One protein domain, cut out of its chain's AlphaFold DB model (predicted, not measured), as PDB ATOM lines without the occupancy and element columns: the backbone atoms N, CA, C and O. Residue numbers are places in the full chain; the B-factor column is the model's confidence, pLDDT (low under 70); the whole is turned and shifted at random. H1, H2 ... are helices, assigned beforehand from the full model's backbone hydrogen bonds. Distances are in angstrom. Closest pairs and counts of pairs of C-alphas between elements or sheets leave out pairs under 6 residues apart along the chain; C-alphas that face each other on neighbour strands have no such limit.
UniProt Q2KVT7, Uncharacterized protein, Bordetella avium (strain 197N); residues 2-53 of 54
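This is residues 2 to 53 of the 54 residues of an uncharacterized protein of Bordetella avium (strain 197N) (UniProt Q2KVT7). A long lone helix, H1, sticks out like a handle from a small body in which H2 and H4 pack side by side, with short H3 near H2. The 52 printed residues have four named helices, H1 to H4 in order, and no named strand: all helix. The whole is a rod of 46 by 21 by 16 A, only just loose, close to extended, with a radius of gyration of the C-alphas of 14.3 A.

Find C-alpha 2 at (-47.303, -21.026, 39.245); from there H1, residues 2 to 18, runs 24.9 A. Next come H2, residues 21 to 28, and H3, residues 31 to 35. H4, residues 42 to 52, runs 15.7 A to C-alpha 52 at (-35.586, 16.435, 43.908).

H1 stands free and meets H2 only through their link. H2 touches H4 at a shallow tilt of 21 degrees, the same way; their closest C-alphas, of Cys 28 and Glu 49, are 5.6 A apart. H3 is close to H2 but not clearly touching, with the C-alphas of Glu 25 and Lys 34 closest at 7.2 A. Every O i to N i+4 pair is within hydrogen-bond range in H1, H2 and H4; H3 has 0 of 1, and 1 of 2 O i to N i+3 pairs.

The farthest C-alphas, of Leu 2 and Ser 32, are 46.8 A apart. The printed part has no cut and no long link. Look for pLDDT under 70 at residues 2 to 20 and 53.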
ATOM      1  N   LEU A   2     -46.281 -21.855  38.571       54.94
ATOM      2  CA  LEU A   2     -47.303 -21.026  39.245       54.94
ATOM      3  C   LEU A   2     -46.720 -20.043  40.288       54.94
ATOM      4  O   LEU A   2     -47.218 -18.933  40.447       54.94
ATOM      5  N   SER A   3     -45.634 -20.424  40.970       57.00
ATOM      6  CA  SER A   3     -44.989 -19.612  42.015       57.00
ATOM      7  C   SER A   3     -44.305 -18.345  41.489       57.00
ATOM      8  O   SER A   3     -44.333 -17.313  42.153       57.00
ATOM      9  N   THR A   4     -43.726 -18.389  40.288       59.56
ATOM     10  CA  THR A   4     -43.066 -17.232  39.659       59.56
ATOM     11  C   THR A   4     -44.074 -16.197  39.162       59.56
ATOM     12  O   THR A   4     -43.823 -15.001  39.268       59.56
ATOM     13  N   LEU A   5     -45.242 -16.642  38.683       59.56
ATOM     14  CA  LEU A   5     -46.349 -15.774  38.267       59.56
ATOM     15  C   LEU A   5     -46.985 -15.053  39.469       59.56
ATOM     16  O   LEU A   5     -47.244 -13.854  39.405       59.56
ATOM     17  N   PHE A   6     -47.130 -15.754  40.599       59.84
ATOM     18  CA  PHE A   6     -47.604 -15.172  41.858       59.84
ATOM     19  C   PHE A   6     -46.622 -14.141  42.441       59.84
ATOM     20  O   PHE A   6     -47.032 -13.078  42.909       59.84
ATOM     21  N   LEU A   7     -45.311 -14.400  42.355       59.53
ATOM     22  CA  LEU A   7     -44.287 -13.430  42.762       59.53
ATOM     23  C   LEU A   7     -44.289 -12.178  41.870       59.53
ATOM     24  O   LEU A   7     -44.096 -11.070  42.369       59.53
ATOM     25  N   LEU A   8     -44.532 -12.342  40.565       59.47
ATOM     26  CA  LEU A   8     -44.633 -11.234  39.615       59.47
ATOM     27  C   LEU A   8     -45.885 -10.383  39.876       59.47
ATOM     28  O   LEU A   8     -45.797  -9.158  39.873       59.47
ATOM     29  N   GLU A   9     -47.023 -11.003  40.189       59.25
ATOM     30  CA  GLU A   9     -48.240 -10.302  40.622       59.25
ATOM     31  C   GLU A   9     -48.013  -9.499  41.915       59.25
ATOM     32  O   GLU A   9     -48.405  -8.330  42.000       59.25
ATOM     33  N   ILE A  10     -47.311 -10.074  42.901       58.88
ATOM     34  CA  ILE A  10     -46.917  -9.363  44.128       58.88
ATOM     35  C   ILE A  10     -45.957  -8.213  43.812       58.88
ATOM     36  O   ILE A  10     -46.149  -7.115  44.338       58.88
ATOM     37  N   PHE A  11     -44.958  -8.417  42.948       58.31
ATOM     38  CA  PHE A  11     -44.021  -7.370  42.536       58.31
ATOM     39  C   PHE A  11     -44.748  -6.215  41.838       58.31
ATOM     40  O   PHE A  11     -44.577  -5.061  42.223       58.31
ATOM     41  N   ILE A  12     -45.649  -6.513  40.899       62.97
ATOM     42  CA  ILE A  12     -46.491  -5.531  40.201       62.97
ATOM     43  C   ILE A  12     -47.405  -4.781  41.192       62.97
ATOM     44  O   ILE A  12     -47.607  -3.570  41.063       62.97
ATOM     45  N   MET A  13     -47.971  -5.462  42.196       53.56
ATOM     46  CA  MET A  13     -48.810  -4.849  43.238       53.56
ATOM     47  C   MET A  13     -47.987  -3.995  44.226       53.56
ATOM     48  O   MET A  13     -48.447  -2.940  44.680       53.56
ATOM     49  N   ALA A  14     -46.760  -4.413  44.545       49.19
ATOM     50  CA  ALA A  14     -45.813  -3.702  45.404       49.19
ATOM     51  C   ALA A  14     -45.240  -2.453  44.715       49.19
ATOM     52  O   ALA A  14     -45.199  -1.379  45.323       49.19
ATOM     53  N   GLU A  15     -44.914  -2.557  43.427       53.31
ATOM     54  CA  GLU A  15     -44.646  -1.434  42.526       53.31
ATOM     55  C   GLU A  15     -45.850  -0.480  42.509       53.31
ATOM     56  O   GLU A  15     -45.706   0.696  42.847       53.31
ATOM     57  N   ARG A  16     -47.078  -0.975  42.268       55.53
ATOM     58  CA  ARG A  16     -48.315  -0.159  42.284       55.53
ATOM     59  C   ARG A  16     -48.531   0.591  43.603       55.53
ATOM     60  O   ARG A  16     -48.973   1.746  43.577       55.53
ATOM     61  N   LYS A  17     -48.206  -0.010  44.754       54.16
ATOM     62  CA  LYS A  17     -48.324   0.632  46.079       54.16
ATOM     63  C   LYS A  17     -47.351   1.802  46.268       54.16
ATOM     64  O   LYS A  17     -47.701   2.753  46.972       54.16
ATOM     65  N   ARG A  18     -46.187   1.803  45.608       52.66
ATOM     66  CA  ARG A  18     -45.194   2.893  45.696       52.66
ATOM     67  C   ARG A  18     -45.516   4.117  44.829       52.66
ATOM     68  O   ARG A  18     -44.890   5.153  45.022       52.66
ATOM     69  N   VAL A  19     -46.529   4.050  43.956       57.75
ATOM     70  CA  VAL A  19     -46.904   5.131  43.015       57.75
ATOM     71  C   VAL A  19     -48.254   5.792  43.349       57.75
ATOM     72  O   VAL A  19     -48.887   6.395  42.476       57.75
ATOM     73  N   ARG A  20     -48.782   5.672  44.572       69.88
ATOM     74  CA  ARG A  20     -50.008   6.405  44.947       69.88
ATOM     75  C   ARG A  20     -49.725   7.913  44.987       69.88
ATOM     76  O   ARG A  20     -48.690   8.329  45.499       69.88
ATOM     77  N   ARG A  21     -50.652   8.729  44.459       73.81
ATOM     78  CA  ARG A  21     -50.500  10.198  44.333       73.81
ATOM     79  C   ARG A  21     -50.137  10.848  45.673       73.81
ATOM     80  O   ARG A  21     -49.163  11.581  45.745       73.81
ATOM     81  N   ASN A  22     -50.807  10.425  46.746       74.25
ATOM     82  CA  ASN A  22     -50.532  10.872  48.115       74.25
ATOM     83  C   ASN A  22     -49.094  10.589  48.588       74.25
ATOM     84  O   ASN A  22     -48.538  11.368  49.359       74.25
ATOM     85  N   THR A  23     -48.486   9.482  48.155       78.31
ATOM     86  CA  THR A  23     -47.103   9.136  48.510       78.31
ATOM     87  C   THR A  23     -46.114  10.006  47.736       78.31
ATOM     88  O   THR A  23     -45.162  10.508  48.327       78.31
ATOM     89  N   LEU A  24     -46.365  10.233  46.440       77.88
ATOM     90  CA  LEU A  24     -45.545  11.108  45.594       77.88
ATOM     91  C   LEU A  24     -45.598  12.564  46.071       77.88
ATOM     92  O   LEU A  24     -44.557  13.199  46.225       77.88
ATOM     93  N   GLU A  25     -46.798  13.056  46.387       77.56
ATOM     94  CA  GLU A  25     -47.009  14.388  46.957       77.56
ATOM     95  C   GLU A  25     -46.189  14.580  48.233       77.56
ATOM     96  O   GLU A  25     -45.441  15.544  48.316       77.56
ATOM     97  N   ARG A  26     -46.251  13.648  49.196       78.31
ATOM     98  CA  ARG A  26     -45.525  13.771  50.476       78.31
ATOM     99  C   ARG A  26     -44.003  13.693  50.346       78.31
ATOM    100  O   ARG A  26     -43.310  14.246  51.193       78.31
ATOM    101  N   ARG A  27     -43.476  12.988  49.339       75.88
ATOM    102  CA  ARG A  27     -42.026  12.906  49.084       75.88
ATOM    103  C   ARG A  27     -41.490  14.193  48.461       75.88
ATOM    104  O   ARG A  27     -40.421  14.674  48.841       75.88
ATOM    105  N   CYS A  28     -42.240  14.763  47.522       77.88
ATOM    106  CA  CYS A  28     -41.792  15.915  46.746       77.88
ATOM    107  C   CYS A  28     -42.119  17.237  47.443       77.88
ATOM    108  O   CYS A  28     -41.254  18.104  47.543       77.88
ATOM    109  N   LEU A  29     -43.332  17.363  47.981       77.50
ATOM    110  CA  LEU A  29     -43.908  18.607  48.481       77.50
ATOM    111  C   LEU A  29     -44.244  18.521  49.976       77.50
ATOM    112  O   LEU A  29     -44.779  17.530  50.474       77.50
ATOM    113  N   GLY A  30     -43.969  19.606  50.698       77.81
ATOM    114  CA  GLY A  30     -44.417  19.775  52.080       77.81
ATOM    115  C   GLY A  30     -45.935  19.986  52.183       77.81
ATOM    116  O   GLY A  30     -46.595  20.354  51.209       77.81
ATOM    117  N   LYS A  31     -46.496  19.804  53.390       77.12
ATOM    118  CA  LYS A  31     -47.941  19.964  53.681       77.12
ATOM    119  C   LYS A  31     -48.528  21.280  53.151       77.12
ATOM    120  O   LYS A  31     -49.663  21.283  52.684       77.12
ATOM    121  N   SER A  32     -47.757  22.364  53.200       76.50
ATOM    122  CA  SER A  32     -48.182  23.711  52.807       76.50
ATOM    123  C   SER A  32     -48.501  23.828  51.315       76.50
ATOM    124  O   SER A  32     -49.456  24.496  50.934       76.50
ATOM    125  N   PHE A  33     -47.760  23.113  50.467       74.44
ATOM    126  CA  PHE A  33     -47.913  23.182  49.012       74.44
ATOM    127  C   PHE A  33     -49.019  22.270  48.487       74.44
ATOM    128  O   PHE A  33     -49.445  22.408  47.347       74.44
ATOM    129  N   LYS A  34     -49.543  21.368  49.323       71.19
ATOM    130  CA  LYS A  34     -50.560  20.396  48.913       71.19
ATOM    131  C   LYS A  34     -51.811  21.058  48.321       71.19
ATOM    132  O   LYS A  34     -52.391  20.525  47.385       71.19
ATOM    133  N   ARG A  35     -52.196  22.231  48.837       79.06
ATOM    134  CA  ARG A  35     -53.373  22.988  48.373       79.06
ATOM    135  C   ARG A  35     -53.216  23.530  46.950       79.06
ATOM    136  O   ARG A  35     -54.196  23.579  46.221       79.06
ATOM    137  N   LEU A  36     -51.995  23.880  46.548       77.00
ATOM    138  CA  LEU A  36     -51.714  24.459  45.232       77.00
ATOM    139  C   LEU A  36     -51.760  23.418  44.106       77.00
ATOM    140  O   LEU A  36     -52.028  23.762  42.961       77.00
ATOM    141  N   PHE A  37     -51.543  22.140  44.425       76.81
ATOM    142  CA  PHE A  37     -51.456  21.063  43.437       76.81
ATOM    143  C   PHE A  37     -52.634  20.072  43.498       76.81
ATOM    144  O   PHE A  37     -52.533  18.969  42.965       76.81
ATOM    145  N   VAL A  38     -53.767  20.451  44.104       77.19
ATOM    146  CA  VAL A  38     -54.971  19.597  44.231       77.19
ATOM    147  C   VAL A  38     -55.476  19.079  42.878       77.19
ATOM    148  O   VAL A  38     -55.840  17.908  42.767       77.19
ATOM    149  N   ASN A  39     -55.428  19.920  41.842       80.69
ATOM    150  CA  ASN A  39     -55.861  19.572  40.484       80.69
ATOM    151  C   ASN A  39     -54.702  19.134  39.578       80.69
ATOM    152  O   ASN A  39     -54.893  18.903  38.385       80.69
ATOM    153  N   ALA A  40     -53.485  19.034  40.116       80.25
ATOM    154  CA  ALA A  40     -52.319  18.732  39.310       80.25
ATOM    155  C   ALA A  40     -52.305  17.250  38.886       80.25
ATOM    156  O   ALA A  40     -52.573  16.347  39.692       80.25
ATOM    157  N   PRO A  41     -51.943  16.956  37.626       81.94
ATOM    158  CA  PRO A  41     -51.829  15.588  37.157       81.94
ATOM    159  C   PRO A  41     -50.657  14.863  37.824       81.94
ATOM    160  O   PRO A  41     -49.597  15.420  38.114       81.94
ATOM    161  N   LYS A  42     -50.819  13.547  37.985       80.31
ATOM    162  CA  LYS A  42     -49.834  12.650  38.613       80.31
ATOM    163  C   LYS A  42     -48.432  12.730  37.981       80.31
ATOM    164  O   LYS A  42     -47.443  12.466  38.663       80.31
ATOM    165  N   GLY A  43     -48.355  13.064  36.691       81.25
ATOM    166  CA  GLY A  43     -47.099  13.207  35.952       81.25
ATOM    167  C   GLY A  43     -46.174  14.274  36.536       81.25
ATOM    168  O   GLY A  43     -44.973  14.034  36.633       81.25
ATOM    169  N   ILE A  44     -46.729  15.386  37.031       82.25
ATOM    170  CA  ILE A  44     -45.945  16.479  37.621       82.25
ATOM    171  C   ILE A  44     -45.218  15.995  38.873       82.25
ATOM    172  O   ILE A  44     -44.021  16.211  39.008       82.25
ATOM    173  N   PHE A  45     -45.885  15.248  39.756       83.25
ATOM    174  CA  PHE A  45     -45.235  14.736  40.966       83.25
ATOM    175  C   PHE A  45     -44.168  13.675  40.675       83.25
ATOM    176  O   PHE A  45     -43.183  13.602  41.399       83.25
ATOM    177  N   LYS A  46     -44.318  12.878  39.607       81.00
ATOM    178  CA  LYS A  46     -43.253  11.963  39.153       81.00
ATOM    179  C   LYS A  46     -42.048  12.718  38.593       81.00
ATOM    180  O   LYS A  46     -40.916  12.297  38.803       81.00
ATOM    181  N   MET A  47     -42.288  13.807  37.866       83.88
ATOM    182  CA  MET A  47     -41.227  14.680  37.373       83.88
ATOM    183  C   MET A  47     -40.498  15.359  38.539       83.88
ATOM    184  O   MET A  47     -39.275  15.308  38.606       83.88
ATOM    185  N   LEU A  48     -41.243  15.901  39.508       82.00
ATOM    186  CA  LEU A  48     -40.691  16.505  40.724       82.00
ATOM    187  C   LEU A  48     -39.910  15.498  41.579       82.00
ATOM    188  O   LEU A  48     -38.871  15.855  42.125       82.00
ATOM    189  N   GLU A  49     -40.363  14.240  41.664       83.12
ATOM    190  CA  GLU A  49     -39.629  13.176  42.366       83.12
ATOM    191  C   GLU A  49     -38.256  12.940  41.729       83.12
ATOM    192  O   GLU A  49     -37.292  12.729  42.454       83.12
ATOM    193  N   LYS A  50     -38.146  13.018  40.396       79.19
ATOM    194  CA  LYS A  50     -36.861  12.899  39.691       79.19
ATOM    195  C   LYS A  50     -35.953  14.109  39.921       79.19
ATOM    196  O   LYS A  50     -34.774  13.911  40.173       79.19
ATOM    197  N   ILE A  51     -36.494  15.330  39.869       79.88
ATOM    198  CA  ILE A  51     -35.718  16.571  40.049       79.88
ATOM    199  C   ILE A  51     -35.174  16.686  41.480       79.88
ATOM    200  O   ILE A  51     -34.025  17.057  41.674       79.88
ATOM    201  N   LYS A  52     -35.979  16.342  42.491       75.38
ATOM    202  CA  LYS A  52     -35.586  16.435  43.908       75.38
ATOM    203  C   LYS A  52     -34.575  15.368  44.344       75.38
ATOM    204  O   LYS A  52     -34.001  15.483  45.416       75.38
ATOM    205  N   ARG A  53     -34.416  14.293  43.569       64.12
ATOM    206  CA  ARG A  53     -33.507  13.183  43.893       64.12
ATOM    207  C   ARG A  53     -32.057  13.442  43.453       64.12
ATOM    208  O   ARG A  53     -31.265  12.506  43.521       64.12
TER     209      ARG A  53